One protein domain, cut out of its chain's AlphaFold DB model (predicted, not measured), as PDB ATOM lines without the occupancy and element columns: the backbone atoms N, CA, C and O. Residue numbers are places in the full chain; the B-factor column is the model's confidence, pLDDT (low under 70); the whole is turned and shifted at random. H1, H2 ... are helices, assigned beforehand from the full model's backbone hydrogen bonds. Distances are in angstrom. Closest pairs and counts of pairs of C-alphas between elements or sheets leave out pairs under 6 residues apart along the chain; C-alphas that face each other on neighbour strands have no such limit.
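Overview. This is residues 114 to 191 of the 192 residues of an uncharacterized protein of Nasonia vitripennis (UniProt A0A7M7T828). One long helical arm, H5, sticks out from an open body, in which H1 and H2 pair and residues 149 to 167, with short H3 and H4, loop back to H2. The printed part has 78 residues, with five named helices, H1 to H5, and no named strand; the class is all helix. It is extended, with radius of gyration of the C-alphas 18.5 A and spans of 63 by 29 by 17 A.

Along the chain. Find C-alpha 114 at (183.213, 202.035, 165.371); H1 runs from there to residue 126, 18.2 A. Next come H2, residues 136 to 148, 17.9 A, H3, 156 to 161, and H4, 164 to 167. H5, residues 169 to 188, 28.6 A, ends at C-alpha 188, (185.024, 252.125, 197.445).

Arrangement. H1 and H2 touch at a steep tilt of 58 degrees, opposite ways; their closest C-alphas, Met 123 and Leu 143, are 6.6 A apart. H2 and H3 are apart. H4 is close but not clearly touching H2, the closest C-alphas, Pro 138 and Leu 167, 6.6 A apart. In H1, H2, H3 and H5 every O i to N i+4 pair is within hydrogen-bond range; H4 is too short for one.

Size, cuts and confidence. The farthest C-alphas, Ala 114 and Leu 191, are 64.7 A apart. The printed part has no cut and no long link. Look for pLDDT under 70 at 22 residues, among them 170 to 182.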
ATOM      1  N   ALA A 114     183.893 202.626 164.220       66.25
ATOM      2  CA  ALA A 114     183.213 202.035 165.371       66.25
ATOM      3  C   ALA A 114     184.044 202.105 166.667       66.25
ATOM      4  O   ALA A 114     183.478 202.186 167.755       66.25
ATOM      5  N   VAL A 115     185.382 202.088 166.580       69.75
ATOM      6  CA  VAL A 115     186.246 202.309 167.758       69.75
ATOM      7  C   VAL A 115     186.088 203.742 168.262       69.75
ATOM      8  O   VAL A 115     185.898 203.960 169.456       69.75
ATOM      9  N   VAL A 116     186.093 204.702 167.342       73.69
ATOM     10  CA  VAL A 116     185.911 206.124 167.631       73.69
ATOM     11  C   VAL A 116     184.501 206.385 168.172       73.69
ATOM     12  O   VAL A 116     184.359 206.979 169.236       73.69
ATOM     13  N   GLU A 117     183.456 205.845 167.539       76.88
ATOM     14  CA  GLU A 117     182.065 205.920 168.013       76.88
ATOM     15  C   GLU A 117     181.889 205.298 169.406       76.88
ATOM     16  O   GLU A 117     181.169 205.846 170.240       76.88
ATOM     17  N   ARG A 118     182.577 204.187 169.704       80.19
ATOM     18  CA  ARG A 118     182.580 203.592 171.048       80.19
ATOM     19  C   ARG A 118     183.189 204.548 172.070       80.19
ATOM     20  O   ARG A 118     182.611 204.728 173.138       80.19
ATOM     21  N   VAL A 119     184.315 205.185 171.748       82.31
ATOM     22  CA  VAL A 119     184.938 206.194 172.621       82.31
ATOM     23  C   VAL A 119     184.007 207.395 172.811       82.31
ATOM     24  O   VAL A 119     183.802 207.822 173.945       82.31
ATOM     25  N   PHE A 120     183.358 207.881 171.749       83.06
ATOM     26  CA  PHE A 120     182.356 208.951 171.835       83.06
ATOM     27  C   PHE A 120     181.135 208.553 172.675       83.06
ATOM     28  O   PHE A 120     180.641 209.357 173.462       83.06
ATOM     29  N   SER A 121     180.666 207.309 172.581       84.94
ATOM     30  CA  SER A 121     179.576 206.788 173.414       84.94
ATOM     31  C   SER A 121     179.957 206.743 174.900       84.94
ATOM     32  O   SER A 121     179.191 207.190 175.762       84.94
ATOM     33  N   VAL A 122     181.175 206.287 175.211       85.31
ATOM     34  CA  VAL A 122     181.724 206.326 176.575       85.31
ATOM     35  C   VAL A 122     181.842 207.774 177.055       85.31
ATOM     36  O   VAL A 122     181.432 208.078 178.176       85.31
ATOM     37  N   MET A 123     182.310 208.689 176.205       86.19
ATOM     38  CA  MET A 123     182.388 210.115 176.522       86.19
ATOM     39  C   MET A 123     181.024 210.726 176.817       86.19
ATOM     40  O   MET A 123     180.898 211.436 177.810       86.19
ATOM     41  N   ASN A 124     179.997 210.399 176.039       85.12
ATOM     42  CA  ASN A 124     178.626 210.842 176.295       85.12
ATOM     43  C   ASN A 124     178.063 210.268 177.607       85.12
ATOM     44  O   ASN A 124     177.262 210.914 178.272       85.12
ATOM     45  N   SER A 125     178.514 209.084 178.030       83.19
ATOM     46  CA  SER A 125     178.149 208.521 179.337       83.19
ATOM     47  C   SER A 125     178.844 209.238 180.504       83.19
ATOM     48  O   SER A 125     178.273 209.363 181.590       83.19
ATOM     49  N   VAL A 126     180.075 209.724 180.303       82.50
ATOM     50  CA  VAL A 126     180.812 210.528 181.297       82.50
ATOM     51  C   VAL A 126     180.247 211.955 181.359       82.50
ATOM     52  O   VAL A 126     179.962 212.468 182.446       82.50
ATOM     53  N   ARG A 127     180.003 212.574 180.199       81.19
ATOM     54  CA  ARG A 127     179.339 213.876 180.049       81.19
ATOM     55  C   ARG A 127     177.823 213.721 180.082       81.19
ATOM     56  O   ARG A 127     177.138 213.761 179.068       81.19
ATOM     57  N   THR A 128     177.280 213.596 181.285       77.44
ATOM     58  CA  THR A 128     175.827 213.665 181.487       77.44
ATOM     59  C   THR A 128     175.317 215.103 181.350       77.44
ATOM     60  O   THR A 128     176.093 216.055 181.468       77.44
ATOM     61  N   LYS A 129     173.999 215.293 181.177       70.00
ATOM     62  CA  LYS A 129     173.369 216.631 181.104       70.00
ATOM     63  C   LYS A 129     173.795 217.555 182.259       70.00
ATOM     64  O   LYS A 129     174.068 218.728 182.036       70.00
ATOM     65  N   PHE A 130     173.942 217.002 183.464       64.69
ATOM     66  CA  PHE A 130     174.378 217.730 184.663       64.69
ATOM     67  C   PHE A 130     175.897 217.978 184.738       64.69
ATOM     68  O   PHE A 130     176.333 218.871 185.457       64.69
ATOM     69  N   ARG A 131     176.718 217.223 183.993       71.12
ATOM     70  CA  ARG A 131     178.195 217.278 184.030       71.12
ATOM     71  C   ARG A 131     178.827 217.673 182.689       71.12
ATOM     72  O   ARG A 131     179.996 217.390 182.447       71.12
ATOM     73  N   ASN A 132     178.083 218.361 181.824       77.94
ATOM     74  CA  ASN A 132     178.516 218.672 180.454       77.94
ATOM     75  C   ASN A 132     179.715 219.648 180.372       77.94
ATOM     76  O   ASN A 132     180.413 219.702 179.368       77.94
ATOM     77  N   ARG A 133     179.997 220.406 181.440       77.19
ATOM     78  CA  ARG A 133     181.081 221.409 181.482       77.19
ATOM     79  C   ARG A 133     182.356 220.936 182.194       77.19
ATOM     80  O   ARG A 133     183.096 221.762 182.709       77.19
ATOM     81  N   MET A 134     182.568 219.625 182.320       80.50
ATOM     82  CA  MET A 134     183.757 219.089 182.998       80.50
ATOM     83  C   MET A 134     185.027 219.483 182.237       80.50
ATOM     84  O   MET A 134     185.047 219.405 181.001       80.50
ATOM     85  N   LEU A 135     186.069 219.861 182.985       83.31
ATOM     86  CA  LEU A 135     187.383 220.196 182.440       83.31
ATOM     87  C   LEU A 135     187.964 219.042 181.610       83.31
ATOM     88  O   LEU A 135     187.721 217.863 181.880       83.31
ATOM     89  N   LEU A 136     188.769 219.390 180.604       83.12
ATOM     90  CA  LEU A 136     189.332 218.419 179.660       83.12
ATOM     91  C   LEU A 136     190.290 217.427 180.331       83.12
ATOM     92  O   LEU A 136     190.233 216.241 180.022       83.12
ATOM     93  N   LYS A 137     191.126 217.879 181.275       84.56
ATOM     94  CA  LYS A 137     192.106 217.021 181.968       84.56
ATOM     95  C   LYS A 137     191.438 215.896 182.792       84.56
ATOM     96  O   LYS A 137     191.791 214.731 182.588       84.56
ATOM     97  N   PRO A 138     190.448 216.178 183.667       84.38
ATOM     98  CA  PRO A 138     189.673 215.129 184.332       84.38
ATOM     99  C   PRO A 138     188.901 214.241 183.355       84.38
ATOM    100  O   PRO A 138     188.872 213.025 183.531       84.38
ATOM    101  N   LEU A 139     188.306 214.825 182.310       86.12
ATOM    102  CA  LEU A 139     187.564 214.065 181.305       86.12
ATOM    103  C   LEU A 139     188.457 213.044 180.588       86.12
ATOM    104  O   LEU A 139     188.080 211.879 180.507       86.12
ATOM    105  N   ASP A 140     189.637 213.454 180.116       86.94
ATOM    106  CA  ASP A 140     190.616 212.573 179.466       86.94
ATOM    107  C   ASP A 140     191.062 211.445 180.406       86.94
ATOM    108  O   ASP A 140     191.062 210.273 180.033       86.94
ATOM    109  N   SER A 141     191.337 211.777 181.670       87.50
ATOM    110  CA  SER A 141     191.737 210.796 182.686       87.50
ATOM    111  C   SER A 141     190.652 209.734 182.916       87.50
ATOM    112  O   SER A 141     190.930 208.534 182.900       87.50
ATOM    113  N   ILE A 142     189.390 210.152 183.061       86.75
ATOM    114  CA  ILE A 142     188.249 209.241 183.247       86.75
ATOM    115  C   ILE A 142     188.014 208.400 181.992       86.75
ATOM    116  O   ILE A 142     187.731 207.204 182.096       86.75
ATOM    117  N   LEU A 143     188.129 209.008 180.808       87.50
ATOM    118  CA  LEU A 143     187.996 208.311 179.534       87.50
ATOM    119  C   LEU A 143     189.039 207.203 179.394       87.50
ATOM    120  O   LEU A 143     188.664 206.081 179.066       87.50
ATOM    121  N   ARG A 144     190.311 207.479 179.700       86.12
ATOM    122  CA  ARG A 144     191.393 206.480 179.675       86.12
ATOM    123  C   ARG A 144     191.132 205.324 180.629       86.12
ATOM    124  O   ARG A 144     191.267 204.169 180.238       86.12
ATOM    125  N   ILE A 145     190.709 205.618 181.857       86.31
ATOM    126  CA  ILE A 145     190.384 204.582 182.847       86.31
ATOM    127  C   ILE A 145     189.234 203.702 182.335       86.31
ATOM    128  O   ILE A 145     189.328 202.479 182.380       86.31
ATOM    129  N   ARG A 146     188.173 204.311 181.790       82.88
ATOM    130  CA  ARG A 146     186.990 203.604 181.267       82.88
ATOM    131  C   ARG A 146     187.278 202.771 180.016       82.88
ATOM    132  O   ARG A 146     186.599 201.768 179.805       82.88
ATOM    133  N   THR A 147     188.224 203.182 179.172       79.94
ATOM    134  CA  THR A 147     188.567 202.462 177.934       79.94
ATOM    135  C   THR A 147     189.625 201.382 178.150       79.94
ATOM    136  O   THR A 147     189.539 200.330 177.518       79.94
ATOM    137  N   CYS A 148     190.589 201.606 179.047       79.19
ATOM    138  CA  CYS A 148     191.690 200.681 179.313       79.19
ATOM    139  C   CYS A 148     191.337 199.625 180.371       79.19
ATOM    140  O   CYS A 148     191.621 198.440 180.190       79.19
ATOM    141  N   CYS A 149     190.675 200.022 181.459       79.00
ATOM    142  CA  CYS A 149     190.580 199.198 182.660       79.00
ATOM    143  C   CYS A 149     189.130 198.800 182.954       79.00
ATOM    144  O   CYS A 149     188.364 199.559 183.544       79.00
ATOM    145  N   ARG A 150     188.755 197.567 182.594       75.19
ATOM    146  CA  ARG A 150     187.387 197.050 182.810       75.19
ATOM    147  C   ARG A 150     187.036 196.823 184.285       75.19
ATOM    148  O   ARG A 150     185.866 196.891 184.633       75.19
ATOM    149  N   ASN A 151     188.043 196.607 185.133       82.31
ATOM    150  CA  ASN A 151     187.871 196.235 186.543       82.31
ATOM    151  C   ASN A 151     188.433 197.289 187.507       82.31
ATOM    152  O   ASN A 151     188.758 196.975 188.648       82.31
ATOM    153  N   PHE A 152     188.618 198.527 187.047       84.38
ATOM    154  CA  PHE A 152     189.142 199.574 187.913       84.38
ATOM    155  C   PHE A 152     188.123 199.940 188.997       84.38
ATOM    156  O   PHE A 152     187.016 200.388 188.691       84.38
ATOM    157  N   ILE A 153     188.522 199.782 190.260       85.81
ATOM    158  CA  ILE A 153     187.737 200.186 191.426       85.81
ATOM    159  C   ILE A 153     188.430 201.411 192.038       85.81
ATOM    160  O   ILE A 153     189.562 201.285 192.507       85.81
ATOM    161  N   PRO A 154     187.799 202.598 192.023       84.69
ATOM    162  CA  PRO A 154     188.396 203.793 192.605       84.69
ATOM    163  C   PRO A 154     188.551 203.646 194.122       84.69
ATOM    164  O   PRO A 154     187.653 203.149 194.807       84.69
ATOM    165  N   SER A 155     189.681 204.115 194.654       90.00
ATOM    166  CA  SER A 155     189.905 204.161 196.099       90.00
ATOM    167  C   SER A 155     189.024 205.227 196.760       90.00
ATOM    168  O   SER A 155     188.551 206.171 196.117       90.00
ATOM    169  N   LYS A 156     188.820 205.113 198.078       89.06
ATOM    170  CA  LYS A 156     188.050 206.104 198.851       89.06
ATOM    171  C   LYS A 156     188.654 207.509 198.768       89.06
ATOM    172  O   LYS A 156     187.916 208.482 198.840       89.06
ATOM    173  N   GLU A 157     189.969 207.611 198.617       86.00
ATOM    174  CA  GLU A 157     190.684 208.883 198.473       86.00
ATOM    175  C   GLU A 157     190.412 209.513 197.105       86.00
ATOM    176  O   GLU A 157     189.986 210.661 197.041       86.00
ATOM    177  N   MET A 158     190.480 208.727 196.025       84.38
ATOM    178  CA  MET A 158     190.145 209.206 194.676       84.38
ATOM    179  C   MET A 158     188.705 209.716 194.564       84.38
ATOM    180  O   MET A 158     188.425 210.648 193.811       84.38
ATOM    181  N   LEU A 159     187.775 209.114 195.310       84.00
ATOM    182  CA  LEU A 159     186.385 209.571 195.350       84.00
ATOM    183  C   LEU A 159     186.227 210.917 196.074       84.00
ATOM    184  O   LEU A 159     185.342 211.684 195.703       84.00
ATOM    185  N   LYS A 160     187.074 211.230 197.064       84.62
ATOM    186  CA  LYS A 160     187.059 212.540 197.746       84.62
ATOM    187  C   LYS A 160     187.521 213.665 196.820       84.62
ATOM    188  O   LYS A 160     186.964 214.766 196.862       84.62
ATOM    189  N   ASP A 161     188.470 213.364 195.941       79.69
ATOM    190  CA  ASP A 161     188.987 214.309 194.947       79.69
ATOM    191  C   ASP A 161     188.021 214.513 193.768       79.69
ATOM    192  O   ASP A 161     188.125 215.491 193.025       79.69
ATOM    193  N   PHE A 162     187.014 213.645 193.623       80.75
ATOM    194  CA  PHE A 162     185.963 213.761 192.614       80.75
ATOM    195  C   PHE A 162     184.865 214.760 193.028       80.75
ATOM    196  O   PHE A 162     183.684 214.427 193.132       80.75
ATOM    197  N   ASN A 163     185.256 216.011 193.276       82.50
ATOM    198  CA  ASN A 163     184.368 217.086 193.718       82.50
ATOM    199  C   ASN A 163     184.307 218.252 192.715       82.50
ATOM    200  O   ASN A 163     185.119 218.369 191.796       82.50
ATOM    201  N   ALA A 164     183.317 219.135 192.882       75.69
ATOM    202  CA  ALA A 164     183.067 220.222 191.937       75.69
ATOM    203  C   ALA A 164     184.236 221.221 191.831       75.69
ATOM    204  O   ALA A 164     184.491 221.726 190.741       75.69
ATOM    205  N   LYS A 165     184.976 221.455 192.922       77.81
ATOM    206  CA  LYS A 165     186.118 222.379 192.951       77.81
ATOM    207  C   LYS A 165     187.253 221.904 192.042       77.81
ATOM    208  O   LYS A 165     187.824 222.705 191.314       77.81
ATOM    209  N   VAL A 166     187.536 220.602 192.045       77.81
ATOM    210  CA  VAL A 166     188.572 219.986 191.198       77.81
ATOM    211  C   VAL A 166     188.085 219.808 189.754       77.81
ATOM    212  O   VAL A 166     188.843 219.992 188.805       77.81
ATOM    213  N   LEU A 167     186.807 219.466 189.561       76.69
ATOM    214  CA  LEU A 167     186.248 219.167 188.235       76.69
ATOM    215  C   LEU A 167     185.859 220.406 187.414       76.69
ATOM    216  O   LEU A 167     185.691 220.283 186.198       76.69
ATOM    217  N   TYR A 168     185.687 221.560 188.068       80.25
ATOM    218  CA  TYR A 168     185.219 222.817 187.474       80.25
ATOM    219  C   TYR A 168     185.997 224.042 187.988       80.25
ATOM    220  O   TYR A 168     185.404 225.114 188.111       80.25
ATOM    221  N   SER A 169     187.288 223.901 188.309       72.19
ATOM    222  CA  SER A 169     188.116 224.966 188.910       72.19
ATOM    223  C   SER A 169     188.014 226.314 188.189       72.19
ATOM    224  O   SER A 169     187.852 227.327 188.859       72.19
ATOM    225  N   ASP A 170     187.955 226.322 186.852       66.94
ATOM    226  CA  ASP A 170     187.817 227.544 186.041       66.94
ATOM    227  C   ASP A 170     186.584 228.389 186.426       66.94
ATOM    228  O   ASP A 170     186.601 229.615 186.349       66.94
ATOM    229  N   LYS A 171     185.495 227.758 186.890       60.66
ATOM    230  CA  LYS A 171     184.313 228.485 187.384       60.66
ATOM    231  C   LYS A 171     184.524 229.082 188.769       60.66
ATOM    232  O   LYS A 171     184.033 230.170 189.033       60.66
ATOM    233  N   TYR A 172     185.233 228.373 189.644       56.34
ATOM    234  CA  TYR A 172     185.488 228.834 191.007       56.34
ATOM    235  C   TYR A 172     186.455 230.019 191.028       56.34
ATOM    236  O   TYR A 172     186.254 230.928 191.824       56.34
ATOM    237  N   GLU A 173     187.438 230.054 190.126       58.00
ATOM    238  CA  GLU A 173     188.330 231.211 189.972       58.00
ATOM    239  C   GLU A 173     187.551 232.446 189.490       58.00
ATOM    240  O   GLU A 173     187.618 233.502 190.118       58.00
ATOM    241  N   THR A 174     186.693 232.281 188.477       57.50
ATOM    242  CA  THR A 174     185.865 233.378 187.940       57.50
ATOM    243  C   THR A 174     184.816 233.885 188.954       57.50
ATOM    244  O   THR A 174     184.562 235.089 189.061       57.50
ATOM    245  N   ASP A 175     184.209 232.986 189.740       57.88
ATOM    246  CA  ASP A 175     183.224 233.325 190.781       57.88
ATOM    247  C   ASP A 175     183.871 233.963 192.030       57.88
ATOM    248  O   ASP A 175     183.239 234.761 192.727       57.88
ATOM    249  N   GLU A 176     185.126 233.629 192.349       58.72
ATOM    250  CA  GLU A 176     185.872 234.275 193.436       58.72
ATOM    251  C   GLU A 176     186.398 235.660 193.043       58.72
ATOM    252  O   GLU A 176     186.348 236.585 193.858       58.72
ATOM    253  N   GLU A 177     186.867 235.834 191.809       59.22
ATOM    254  CA  GLU A 177     187.321 237.130 191.294       59.22
ATOM    255  C   GLU A 177     186.174 238.140 191.202       59.22
ATOM    256  O   GLU A 177     186.304 239.275 191.667       59.22
ATOM    257  N   SER A 178     185.010 237.712 190.710       59.12
ATOM    258  CA  SER A 178     183.807 238.553 190.643       59.12
ATOM    259  C   SER A 178     183.272 238.950 192.029       59.12
ATOM    260  O   SER A 178     182.856 240.096 192.228       59.12
ATOM    261  N   LYS A 179     183.357 238.067 193.035       63.91
ATOM    262  CA  LYS A 179     183.015 238.401 194.433       63.91
ATOM    263  C   LYS A 179     184.005 239.376 195.072       63.91
ATOM    264  O   LYS A 179     183.574 240.303 195.760       63.91
ATOM    265  N   LYS A 180     185.311 239.205 194.833       67.12
ATOM    266  CA  LYS A 180     186.356 240.122 195.326       67.12
ATOM    267  C   LYS A 180     186.228 241.509 194.695       67.12
ATOM    268  O   LYS A 180     186.398 242.503 195.398       67.12
ATOM    269  N   GLN A 181     185.882 241.584 193.411       64.50
ATOM    270  CA  GLN A 181     185.651 242.852 192.722       64.50
ATOM    271  C   GLN A 181     184.398 243.560 193.252       64.50
ATOM    272  O   GLN A 181     184.477 244.718 193.645       64.50
ATOM    273  N   SER A 182     183.283 242.841 193.413       67.31
ATOM    274  CA  SER A 182     182.058 243.400 194.003       67.31
ATOM    275  C   SER A 182     182.263 243.899 195.443       67.31
ATOM    276  O   SER A 182     181.726 244.937 195.823       67.31
ATOM    277  N   GLN A 183     183.070 243.210 196.257       71.06
ATOM    278  CA  GLN A 183     183.424 243.687 197.600       71.06
ATOM    279  C   GLN A 183     184.320 244.931 197.575       71.06
ATOM    280  O   GLN A 183     184.100 245.843 198.372       71.06
ATOM    281  N   LYS A 184     185.293 245.002 196.656       71.50
ATOM    282  CA  LYS A 184     186.125 246.199 196.463       71.50
ATOM    283  C   LYS A 184     185.290 247.399 196.019       71.50
ATOM    284  O   LYS A 184     185.435 248.467 196.604       71.50
ATOM    285  N   ASP A 185     184.375 247.206 195.074       69.06
ATOM    286  CA  ASP A 185     183.482 248.258 194.576       69.06
ATOM    287  C   ASP A 185     182.511 248.737 195.672       69.06
ATOM    288  O   ASP A 185     182.257 249.934 195.814       69.06
ATOM    289  N   ARG A 186     182.025 247.825 196.528       71.81
ATOM    290  CA  ARG A 186     181.192 248.176 197.692       71.81
ATOM    291  C   ARG A 186     181.958 248.936 198.776       71.81
ATOM    292  O   ARG A 186     181.380 249.845 199.360       71.81
ATOM    293  N   MET A 187     183.224 248.604 199.041       66.62
ATOM    294  CA  MET A 187     184.057 249.377 199.976       66.62
ATOM    295  C   MET A 187     184.433 250.753 199.417       66.62
ATOM    296  O   MET A 187     184.433 251.727 200.159       66.62
ATOM    297  N   GLN A 188     184.718 250.854 198.115       65.56
ATOM    298  CA  GLN A 188     185.024 252.125 197.445       65.56
ATOM    299  C   GLN A 188     183.833 253.095 197.476       65.56
ATOM    300  O   GLN A 188     184.027 254.288 197.694       65.56
ATOM    301  N   ASN A 189     182.606 252.586 197.335       65.62
ATOM    302  CA  ASN A 189     181.384 253.386 197.474       65.62
ATOM    303  C   ASN A 189     181.056 253.793 198.918       65.62
ATOM    304  O   ASN A 189     180.237 254.682 199.105       65.62
ATOM    305  N   TRP A 190     181.652 253.156 199.930       61.34
ATOM    306  CA  TRP A 190     181.459 253.511 201.344       61.34
ATOM    307  C   TRP A 190     182.447 254.589 201.827       61.34
ATOM    308  O   TRP A 190     182.278 255.144 202.906       61.34
ATOM    309  N   LEU A 191     183.501 254.850 201.044       57.34
ATOM    310  CA  LEU A 191     184.570 255.818 201.327       57.34
ATOM    311  C   LEU A 191     184.391 257.160 200.584       57.34
ATOM    312  O   LEU A 191     185.252 258.031 200.707       57.34
TER     313      LEU A 191